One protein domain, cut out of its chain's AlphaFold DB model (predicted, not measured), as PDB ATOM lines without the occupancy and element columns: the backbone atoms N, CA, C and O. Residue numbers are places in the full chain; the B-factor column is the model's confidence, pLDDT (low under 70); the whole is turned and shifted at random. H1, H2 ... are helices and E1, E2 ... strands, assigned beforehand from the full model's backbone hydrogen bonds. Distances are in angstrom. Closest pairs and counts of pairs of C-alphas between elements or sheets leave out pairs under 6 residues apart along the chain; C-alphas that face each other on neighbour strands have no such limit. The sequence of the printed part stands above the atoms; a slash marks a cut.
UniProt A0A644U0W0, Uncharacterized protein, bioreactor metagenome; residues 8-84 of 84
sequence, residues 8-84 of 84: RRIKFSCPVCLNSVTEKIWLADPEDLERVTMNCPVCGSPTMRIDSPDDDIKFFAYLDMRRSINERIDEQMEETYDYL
ATOM      1  N   ARG A   8      15.624 -42.355  82.736       88.06
ATOM      2  CA  ARG A   8      14.168 -42.194  82.811       88.06
ATOM      3  C   ARG A   8      13.533 -42.410  81.447       88.06
ATOM      4  O   ARG A   8      14.065 -41.992  80.422       88.06
ATOM      5  N   ARG A   9      12.382 -43.080  81.432       91.19
ATOM      6  CA  ARG A   9      11.561 -43.244  80.232       91.19
ATOM      7  C   ARG A   9      10.484 -42.167  80.236       91.19
ATOM      8  O   ARG A   9       9.651 -42.172  81.130       91.19
ATOM      9  N   ILE A  10      10.509 -41.284  79.247       91.50
ATOM     10  CA  ILE A  10       9.657 -40.095  79.189       91.50
ATOM     11  C   ILE A  10       8.818 -40.158  77.917       91.50
ATOM     12  O   ILE A  10       9.344 -40.435  76.836       91.50
ATOM     13  N   LYS A  11       7.513 -39.913  78.043       94.81
ATOM     14  CA  LYS A  11       6.607 -39.785  76.900       94.81
ATOM     15  C   LYS A  11       6.512 -38.318  76.485       94.81
ATOM     16  O   LYS A  11       6.390 -37.431  77.322       94.81
ATOM     17  N   PHE A  12       6.528 -38.081  75.186       95.50
ATOM     18  CA  PHE A  12       6.360 -36.785  74.548       95.50
ATOM     19  C   PHE A  12       5.143 -36.852  73.635       95.50
ATOM     20  O   PHE A  12       5.130 -37.622  72.673       95.50
ATOM     21  N   SER A  13       4.118 -36.059  73.935       96.56
ATOM     22  CA  SER A  13       2.865 -36.012  73.181       96.56
ATOM     23  C   SER A  13       2.783 -34.713  72.391       96.56
ATOM     24  O   SER A  13       2.938 -33.621  72.936       96.56
ATOM     25  N   CYS A  14       2.538 -34.806  71.087       96.50
ATOM     26  CA  CYS A  14       2.348 -33.638  70.243       96.50
ATOM     27  C   CYS A  14       0.911 -33.115  70.373       96.50
ATOM     28  O   CYS A  14      -0.022 -33.845  70.036       96.50
ATOM     29  N   PRO A  15       0.696 -31.846  70.759       95.19
ATOM     30  CA  PRO A  15      -0.651 -31.296  70.862       95.19
ATOM     31  C   PRO A  15      -1.251 -30.894  69.503       95.19
ATOM     32  O   PRO A  15      -2.376 -30.398  69.446       95.19
ATOM     33  N   VAL A  16      -0.504 -31.068  68.404       94.69
ATOM     34  CA  VAL A  16      -0.926 -30.695  67.045       94.69
ATOM     35  C   VAL A  16      -1.460 -31.895  66.273       94.69
ATOM     36  O   VAL A  16      -2.613 -31.868  65.853       94.69
ATOM     37  N   CYS A  17      -0.645 -32.939  66.103       95.38
ATOM     38  CA  CYS A  17      -1.013 -34.146  65.351       95.38
ATOM     39  C   CYS A  17      -1.321 -35.356  66.245       95.38
ATOM     40  O   CYS A  17      -1.527 -36.451  65.730       95.38
ATOM     41  N   LEU A  18      -1.309 -35.177  67.573       95.06
ATOM     42  CA  LEU A  18      -1.576 -36.209  68.585       95.06
ATOM     43  C   LEU A  18      -0.606 -37.402  68.576       95.06
ATOM     44  O   LEU A  18      -0.778 -38.352  69.343       95.06
ATOM     45  N   ASN A  19       0.459 -37.340  67.775       96.50
ATOM     46  CA  ASN A  19       1.512 -38.343  67.804       96.50
ATOM     47  C   ASN A  19       2.226 -38.335  69.161       96.50
ATOM     48  O   ASN A  19       2.522 -37.274  69.710       96.50
ATOM     49  N   SER A  20       2.543 -39.524  69.668       95.12
ATOM     50  CA  SER A  20       3.295 -39.702  70.908       95.12
ATOM     51  C   SER A  20       4.565 -40.498  70.650       95.12
ATOM     52  O   SER A  20       4.538 -41.504  69.944       95.12
ATOM     53  N   VAL A  21       5.667 -40.071  71.255       95.38
ATOM     54  CA  VAL A  21       6.962 -40.756  71.202       95.38
ATOM     55  C   VAL A  21       7.432 -40.987  72.624       95.38
ATOM     56  O   VAL A  21       7.193 -40.159  73.498       95.38
ATOM     57  N   THR A  22       8.094 -42.110  72.871       94.94
ATOM     58  CA  THR A  22       8.635 -42.415  74.191       94.94
ATOM     59  C   THR A  22      10.128 -42.634  74.081       94.94
ATOM     60  O   THR A  22      10.549 -43.599  73.449       94.94
ATOM     61  N   GLU A  23      10.903 -41.793  74.754       92.00
ATOM     62  CA  GLU A  23      12.363 -41.840  74.734       92.00
ATOM     63  C   GLU A  23      12.943 -42.190  76.100       92.00
ATOM     64  O   GLU A  23      12.308 -42.013  77.145       92.00
ATOM     65  N   LYS A  24      14.163 -42.728  76.087       92.00
ATOM     66  CA  LYS A  24      14.946 -42.983  77.298       92.00
ATOM     67  C   LYS A  24      16.031 -41.923  77.408       92.00
ATOM     68  O   LYS A  24      16.860 -41.808  76.513       92.00
ATOM     69  N   ILE A  25      16.021 -41.171  78.500       88.81
ATOM     70  CA  ILE A  25      16.884 -40.006  78.687       88.81
ATOM     71  C   ILE A  25      17.664 -40.182  79.985       88.81
ATOM     72  O   ILE A  25      17.092 -40.544  81.016       88.81
ATOM     73  N   TRP A  26      18.976 -39.976  79.901       89.44
ATOM     74  CA  TRP A  26      19.861 -39.925  81.058       89.44
ATOM     75  C   TRP A  26      19.780 -38.536  81.673       89.44
ATOM     76  O   TRP A  26      19.904 -37.538  80.964       89.44
ATOM     77  N   LEU A  27      19.528 -38.484  82.974       87.19
ATOM     78  CA  LEU A  27      19.393 -37.243  83.727       87.19
ATOM     79  C   LEU A  27      20.427 -37.233  84.841       87.19
ATOM     80  O   LEU A  27      20.594 -38.249  85.519       87.19
ATOM     81  N   ALA A  28      21.099 -36.097  85.014       87.38
ATOM     82  CA  ALA A  28      22.015 -35.882  86.124       87.38
ATOM     83  C   ALA A  28      21.237 -35.454  87.375       87.38
ATOM     84  O   ALA A  28      21.431 -36.043  88.437       87.38
ATOM     85  N   ASP A  29      20.298 -34.511  87.216       85.56
ATOM     86  CA  ASP A  29      19.447 -34.001  88.288       85.56
ATOM     87  C   ASP A  29      17.944 -34.105  87.948       85.56
ATOM     88  O   ASP A  29      17.552 -34.028  86.780       85.56
ATOM     89  N   PRO A  30      17.050 -34.236  88.950       80.69
ATOM     90  CA  PRO A  30      15.603 -34.243  88.722       80.69
ATOM     91  C   PRO A  30      15.063 -32.982  88.039       80.69
ATOM     92  O   PRO A  30      14.099 -33.067  87.282       80.69
ATOM     93  N   GLU A  31      15.689 -31.829  88.278       84.50
ATOM     94  CA  GLU A  31      15.308 -30.545  87.677       84.50
ATOM     95  C   GLU A  31      15.577 -30.502  86.164       84.50
ATOM     96  O   GLU A  31      14.865 -29.818  85.423       84.50
ATOM     97  N   ASP A  32      16.543 -31.284  85.665       84.88
ATOM     98  CA  ASP A  32      16.842 -31.357  84.231       84.88
ATOM     99  C   ASP A  32      15.654 -31.891  83.432       84.88
ATOM    100  O   ASP A  32      15.485 -31.552  82.261       84.88
ATOM    101  N   LEU A  33      14.782 -32.670  84.079       83.38
ATOM    102  CA  LEU A  33      13.575 -33.221  83.481       83.38
ATOM    103  C   LEU A  33      12.660 -32.138  82.896       83.38
ATOM    104  O   LEU A  33      11.964 -32.394  81.912       83.38
ATOM    105  N   GLU A  34      12.606 -30.952  83.505       81.75
ATOM    106  CA  GLU A  34      11.776 -29.834  83.031       81.75
ATOM    107  C   GLU A  34      12.357 -29.151  81.791       81.75
ATOM    108  O   GLU A  34      11.627 -28.534  81.019       81.75
ATOM    109  N   ARG A  35      13.666 -29.295  81.570       84.50
ATOM    110  CA  ARG A  35      14.382 -28.707  80.431       84.50
ATOM    111  C   ARG A  35      14.396 -29.614  79.210       84.50
ATOM    112  O   ARG A  35      14.732 -29.165  78.113       84.50
ATOM    113  N   VAL A  36      14.039 -30.885  79.386       87.88
ATOM    114  CA  VAL A  36      13.963 -31.832  78.282       87.88
ATOM    115  C   VAL A  36      12.818 -31.446  77.353       87.88
ATOM    116  O   VAL A  36      11.641 -31.535  77.696       87.88
ATOM    117  N   THR A  37      13.184 -31.067  76.135       89.00
ATOM    118  CA  THR A  37      12.250 -30.713  75.070       89.00
ATOM    119  C   THR A  37      12.502 -31.579  73.846       89.00
ATOM    120  O   THR A  37      13.616 -32.039  73.597       89.00
ATOM    121  N   MET A  38      11.441 -31.823  73.083       92.56
ATOM    122  CA  MET A  38      11.506 -32.587  71.846       92.56
ATOM    123  C   MET A  38      10.500 -32.023  70.851       92.56
ATOM    124  O   MET A  38       9.370 -31.683  71.213       92.56
ATOM    125  N   ASN A  39      10.895 -31.956  69.586       95.44
ATOM    126  CA  ASN A  39       9.974 -31.648  68.502       95.44
ATOM    127  C   ASN A  39       9.322 -32.932  67.992       95.44
ATOM    128  O   ASN A  39       9.944 -33.993  67.952       95.44
ATOM    129  N   CYS A  40       8.061 -32.838  67.586       96.06
ATOM    130  CA  CYS A  40       7.331 -33.970  67.051       96.06
ATOM    131  C   CYS A  40       8.016 -34.458  65.765       96.06
ATOM    132  O   CYS A  40       8.165 -33.661  64.838       96.06
ATOM    133  N   PRO A  41       8.355 -35.752  65.638       96.06
ATOM    134  CA  PRO A  41       9.002 -36.262  64.429       96.06
ATOM    135  C   PRO A  41       8.075 -36.284  63.203       96.06
ATOM    136  O   PRO A  41       8.545 -36.514  62.096       96.06
ATOM    137  N   VAL A  42       6.767 -36.066  63.390       96.94
ATOM    138  CA  VAL A  42       5.767 -36.088  62.312       96.94
ATOM    139  C   VAL A  42       5.531 -34.692  61.735       96.94
ATOM    140  O   VAL A  42       5.632 -34.507  60.529       96.94
ATOM    141  N   CYS A  43       5.207 -33.707  62.579       96.19
ATOM    142  CA  CYS A  43       4.836 -32.356  62.131       96.19
ATOM    143  C   CYS A  43       5.829 -31.259  62.543       96.19
ATOM    144  O   CYS A  43       5.593 -30.089  62.253       96.19
ATOM    145  N   GLY A  44       6.901 -31.595  63.265       95.75
ATOM    146  CA  GLY A  44       7.910 -30.641  63.736       95.75
ATOM    147  C   GLY A  44       7.469 -29.736  64.890       95.75
ATOM    148  O   GLY A  44       8.300 -29.021  65.444       95.75
ATOM    149  N   SER A  45       6.194 -29.760  65.290       95.25
ATOM    150  CA  SER A  45       5.688 -28.924  66.383       95.25
ATOM    151  C   SER A  45       6.298 -29.317  67.737       95.25
ATOM    152  O   SER A  45       6.561 -30.506  67.950       95.25
ATOM    153  N   PRO A  46       6.459 -28.372  68.679       94.19
ATOM    154  CA  PRO A  46       6.888 -28.684  70.039       94.19
ATOM    155  C   PRO A  46       5.974 -29.729  70.688       94.19
ATOM    156  O   PRO A  46       4.749 -29.669  70.549       94.19
ATOM    157  N   THR A  47       6.563 -30.699  71.381       95.44
ATOM    158  CA  THR A  47       5.813 -31.699  72.155       95.44
ATOM    159  C   THR A  47       5.698 -31.298  73.619       95.44
ATOM    160  O   THR A  47       6.507 -30.531  74.139       95.44
ATOM    161  N   MET A  48       4.687 -31.841  74.291       94.25
ATOM    162  CA  MET A  48       4.524 -31.751  75.736       94.25
ATOM    163  C   MET A  48       5.022 -33.036  76.391       94.25
ATOM    164  O   MET A  48       4.708 -34.141  75.943       94.25
ATOM    165  N   ARG A  49       5.791 -32.883  77.465       93.62
ATOM    166  CA  ARG A  49       6.274 -33.990  78.286       93.62
ATOM    167  C   ARG A  49       5.129 -34.544  79.133       93.62
ATOM    168  O   ARG A  49       4.505 -33.786  79.865       93.62
ATOM    169  N   ILE A  50       4.914 -35.853  79.077       92.44
ATOM    170  CA  ILE A  50       3.945 -36.586  79.891       92.44
ATOM    171  C   ILE A  50       4.709 -37.596  80.742       92.44
ATOM    172  O   ILE A  50       5.133 -38.645  80.254       92.44
ATOM    173  N   ASP A  51       4.929 -37.256  82.006       87.88
ATOM    174  CA  ASP A  51       5.691 -38.088  82.943       87.88
ATOM    175  C   ASP A  51       4.903 -38.404  84.228       87.88
ATOM    176  O   ASP A  51       5.253 -39.313  84.979       87.88
ATOM    177  N   SER A  52       3.786 -37.707  84.444       89.56
ATOM    178  CA  SER A  52       2.860 -37.915  85.557       89.56
ATOM    179  C   SER A  52       1.395 -37.783  85.105       89.56
ATOM    180  O   SER A  52       1.134 -37.182  84.060       89.56
ATOM    181  N   PRO A  53       0.418 -38.285  85.889       91.69
ATOM    182  CA  PRO A  53      -1.005 -38.071  85.607       91.69
ATOM    183  C   PRO A  53      -1.399 -36.589  85.522       91.69
ATOM    184  O   PRO A  53      -2.258 -36.220  84.725       91.69
ATOM    185  N   ASP A  54      -0.739 -35.725  86.298       93.00
ATOM    186  CA  ASP A  54      -0.974 -34.278  86.250       93.00
ATOM    187  C   ASP A  54      -0.538 -33.676  84.908       93.00
ATOM    188  O   ASP A  54      -1.160 -32.733  84.415       93.00
ATOM    189  N   ASP A  55       0.506 -34.228  84.284       91.56
ATOM    190  CA  ASP A  55       0.941 -33.807  82.953       91.56
ATOM    191  C   ASP A  55      -0.069 -34.220  81.872       91.56
ATOM    192  O   ASP A  55      -0.310 -33.448  80.943       91.56
ATOM    193  N   ASP A  56      -0.716 -35.384  82.014       93.38
ATOM    194  CA  ASP A  56      -1.824 -35.789  81.137       93.38
ATOM    195  C   ASP A  56      -3.005 -34.811  81.255       93.38
ATOM    196  O   ASP A  56      -3.532 -34.353  80.239       93.38
ATOM    197  N   ILE A  57      -3.388 -34.416  82.475       95.38
ATOM    198  CA  ILE A  57      -4.457 -33.425  82.688       95.38
ATOM    199  C   ILE A  57      -4.103 -32.097  82.009       95.38
ATOM    200  O   ILE A  57      -4.927 -31.531  81.288       95.38
ATOM    201  N   LYS A  58      -2.869 -31.609  82.191       93.94
ATOM    202  CA  LYS A  58      -2.389 -30.381  81.537       93.94
ATOM    203  C   LYS A  58      -2.404 -30.499  80.015       93.94
ATOM    204  O   LYS A  58      -2.746 -29.532  79.340       93.94
ATOM    205  N   PHE A  59      -2.054 -31.662  79.473       94.69
ATOM    206  CA  PHE A  59      -2.097 -31.913  78.036       94.69
ATOM    207  C   PHE A  59      -3.523 -31.817  77.489       94.69
ATOM    208  O   PHE A  59      -3.755 -31.110  76.511       94.69
ATOM    209  N   PHE A  60      -4.499 -32.451  78.143       95.12
ATOM    210  CA  PHE A  60      -5.899 -32.352  77.724       95.12
ATOM    211  C   PHE A  60      -6.469 -30.943  77.898       95.12
ATOM    212  O   PHE A  60      -7.147 -30.455  76.997       95.12
ATOM    213  N   ALA A  61      -6.135 -30.255  78.990       95.88
ATOM    214  CA  ALA A  61      -6.512 -28.856  79.184       95.88
ATOM    215  C   ALA A  61      -5.925 -27.947  78.089       95.88
ATOM    216  O   ALA A  61      -6.607 -27.055  77.590       95.88
ATOM    217  N   TYR A  62      -4.682 -28.195  77.663       95.19
ATOM    218  CA  TYR A  62      -4.070 -27.474  76.546       95.19
ATOM    219  C   TYR A  62      -4.799 -27.735  75.223       95.19
ATOM    220  O   TYR A  62      -5.032 -26.799  74.456       95.19
ATOM    221  N   LEU A  63      -5.170 -28.990  74.944       95.62
ATOM    222  CA  LEU A  63      -5.935 -29.338  73.744       95.62
ATOM    223  C   LEU A  63      -7.296 -28.634  73.712       95.62
ATOM    224  O   LEU A  63      -7.670 -28.090  72.673       95.62
ATOM    225  N   ASP A  64      -7.998 -28.612  74.843       96.31
ATOM    226  CA  ASP A  64      -9.297 -27.952  74.982       96.31
ATOM    227  C   ASP A  64      -9.182 -26.432  74.795       96.31
ATOM    228  O   ASP A  64      -9.879 -25.840  73.970       96.31
ATOM    229  N   MET A  65      -8.202 -25.803  75.454       96.19
ATOM    230  CA  MET A  65      -7.903 -24.380  75.278       96.19
ATOM    231  C   MET A  65      -7.591 -24.045  73.814       96.19
ATOM    232  O   MET A  65      -8.129 -23.083  73.269       96.19
ATOM    233  N   ARG A  66      -6.726 -24.830  73.160       93.81
ATOM    234  CA  ARG A  66      -6.352 -24.619  71.755       93.81
ATOM    235  C   ARG A  66      -7.570 -24.700  70.839       93.81
ATOM    236  O   ARG A  66      -7.688 -23.892  69.921       93.81
ATOM    237  N   ARG A  67      -8.463 -25.658  71.087       93.62
ATOM    238  CA  ARG A  67      -9.715 -25.789  70.346       93.62
ATOM    239  C   ARG A  67     -10.597 -24.555  70.529       93.62
ATOM    240  O   ARG A  67     -10.987 -23.965  69.531       93.62
ATOM    241  N   SER A  68     -10.833 -24.132  71.770       95.62
ATOM    242  CA  SER A  68     -11.653 -22.951  72.070       95.62
ATOM    243  C   SER A  68     -11.094 -21.670  71.437       95.62
ATOM    244  O   SER A  68     -11.851 -20.838  70.943       95.62
ATOM    245  N   ILE A  69      -9.768 -21.505  71.407       94.19
ATOM    246  CA  ILE A  69      -9.130 -20.373  70.723       94.19
ATOM    247  C   ILE A  69      -9.408 -20.417  69.220       94.19
ATOM    248  O   ILE A  69      -9.763 -19.389  68.656       94.19
ATOM    249  N   ASN A  70      -9.260 -21.579  68.581       92.25
ATOM    250  CA  ASN A  70      -9.511 -21.708  67.147       92.25
ATOM    251  C   ASN A  70     -10.980 -21.434  66.800       92.25
ATOM    252  O   ASN A  70     -11.230 -20.671  65.881       92.25
ATOM    253  N   GLU A  71     -11.927 -21.967  67.578       94.62
ATOM    254  CA  GLU A  71     -13.363 -21.704  67.388       94.62
ATOM    255  C   GLU A  71     -13.661 -20.195  67.444       94.62
ATOM    256  O   GLU A  71     -14.339 -19.660  66.575       94.62
ATOM    257  N   ARG A  72     -13.057 -19.470  68.394       93.75
ATOM    258  CA  ARG A  72     -13.207 -18.008  68.496       93.75
ATOM    259  C   ARG A  72     -12.539 -17.235  67.359       93.75
ATOM    260  O   ARG A  72     -12.999 -16.151  67.014       93.75
ATOM    261  N   ILE A  73     -11.424 -17.734  66.825       92.19
ATOM    262  CA  ILE A  73     -10.769 -17.133  65.654       92.19
ATOM    263  C   ILE A  73     -11.662 -17.303  64.424       92.19
ATOM    264  O   ILE A  73     -11.826 -16.349  63.667       92.19
ATOM    265  N   ASP A  74     -12.253 -18.486  64.253       91.94
ATOM    266  CA  ASP A  74     -13.154 -18.784  63.141       91.94
ATOM    267  C   ASP A  74     -14.406 -17.885  63.196       91.94
ATOM    268  O   ASP A  74     -14.731 -17.249  62.197       91.94
ATOM    269  N   GLU A  75     -15.022 -17.714  64.374       91.25
ATOM    270  CA  GLU A  75     -16.136 -16.771  64.593       91.25
ATOM    271  C   GLU A  75     -15.766 -15.327  64.200       91.25
ATOM    272  O   GLU A  75     -16.504 -14.658  63.476       91.25
ATOM    273  N   GLN A  76     -14.594 -14.842  64.625       88.44
ATOM    274  CA  GLN A  76     -14.122 -13.495  64.272       88.44
ATOM    275  C   GLN A  76     -13.851 -13.335  62.773       88.44
ATOM    276  O   GLN A  76     -14.033 -12.247  62.216       88.44
ATOM    277  N   MET A  77     -13.387 -14.396  62.110       84.81
ATOM    278  CA  MET A  77     -13.195 -14.389  60.665       84.81
ATOM    279  C   MET A  77     -14.532 -14.326  59.932       84.81
ATOM    280  O   MET A  77     -14.656 -13.500  59.032       84.81
ATOM    281  N   GLU A  78     -15.517 -15.140  60.317       82.31
ATOM    282  CA  GLU A  78     -16.867 -15.111  59.737       82.31
ATOM    283  C   GLU A  78     -17.493 -13.718  59.859       82.31
ATOM    284  O   GLU A  78     -17.897 -13.148  58.845       82.31
ATOM    285  N   GLU A  79     -17.447 -13.111  61.051       75.44
ATOM    286  CA  GLU A  79     -17.901 -11.730  61.249       75.44
ATOM    287  C   GLU A  79     -17.184 -10.761  60.299       75.44
ATOM    288  O   GLU A  79     -17.823  -9.926  59.672       75.44
ATOM    289  N   THR A  80     -15.861 -10.876  60.149       75.81
ATOM    290  CA  THR A  80     -15.072  -9.980  59.286       75.81
ATOM    291  C   THR A  80     -15.427 -10.123  57.803       75.81
ATOM    292  O   THR A  80     -15.461  -9.117  57.093       75.81
ATOM    293  N   TYR A  81     -15.681 -11.344  57.322       65.69
ATOM    294  CA  TYR A  81     -16.065 -11.581  55.927       65.69
ATOM    295  C   TYR A  81     -17.489 -11.105  55.617       65.69
ATOM    296  O   TYR A  81     -17.716 -10.656  54.500       65.69
ATOM    297  N   ASP A  82     -18.410 -11.120  56.584       60.91
ATOM    298  CA  ASP A  82     -19.772 -10.587  56.410       60.91
ATOM    299  C   ASP A  82     -19.812  -9.052  56.237       60.91
ATOM    300  O   ASP A  82     -20.790  -8.505  55.721       60.91
ATOM    301  N   TYR A  83     -18.755  -8.340  56.646       57.66
ATOM    302  CA  TYR A  83     -18.629  -6.885  56.479       57.66
ATOM    303  C   TYR A  83     -17.910  -6.447  55.186       57.66
ATOM    304  O   TYR A  83     -17.805  -5.236  54.952       57.66
ATOM    305  N   LEU A  84     -17.403  -7.379  54.369       55.94
ATOM    306  CA  LEU A  84     -16.707  -7.114  53.097       55.94
ATOM    307  C   LEU A  84     -17.602  -7.387  51.882       55.94
ATOM    308  O   LEU A  84     -17.519  -6.581  50.926       55.94
TER     309      LEU A  84
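AT A GLANCE: This is residues 8 to 84 of the 84 residues of an uncharacterized protein of bioreactor metagenome (UniProt A0A644U0W0). A small antiparallel sheet of three strands, E2, E1 and E3, forms a head together with the short helix H1 and the looping stretch 36 to 47, and one long helix, H2, leads away from it like a handle. H2 starts beside E3, and residues 67 to 84 stick out free. The printed part has 77 residues, with E1, E2, H1, E3 and H2 along the chain and E2, E1, E3 across the sheet; the class is mixed, helices and strands. The whole is a rod spanning 58 by 24 by 17 A, only just loose, close to extended, with a radius of gyration of the C-alphas of 16.7 A.

HOW THE PARTS SIT: E1, residues 8 to 13, is the inner strand. It forms an antiparallel hairpin with E2, residues 20 to 27, with N 10 and O 23 2.9 A apart. E2 bends by 51 degrees at residue 24. E3, residues 48 to 50, is antiparallel to E1, with N 13 and O 48 2.8 A apart. H1, residues 32 to 35, stands at the sheet's level. E2, H1 and E3 form a split strand-helix-strand unit, two strands of one sheet that are not neighbours, with a helix between them along the chain and E1 between them in the sheet; its crossover is right-handed. H2, residues 53 to 82, only grazes the sheet with residues 55 to 62; the closest C-alphas of E3 and H2, Ile 50 and Asp 56, are 6.0 A apart. H1 and H2 are apart. Every O i to N i+4 pair in H2 is within hydrogen-bond range; H1 is too short for one.

IN THESE COORDINATES: E1 begins at C-alpha 8 (14.168, -42.194, 82.811) and measures 16.1 A, E2 20.7 A. H2 measures 44.3 A, ending at C-alpha 82 (-19.772, -10.587, 56.410).

THE WHOLE: The C-alphas farthest apart, Ala 28 and Leu 84, are 58.5 A apart. The printed part has no cut. The link from H1 to E3 is long, 12 residues. Residues 81 to 84 have pLDDT under 70.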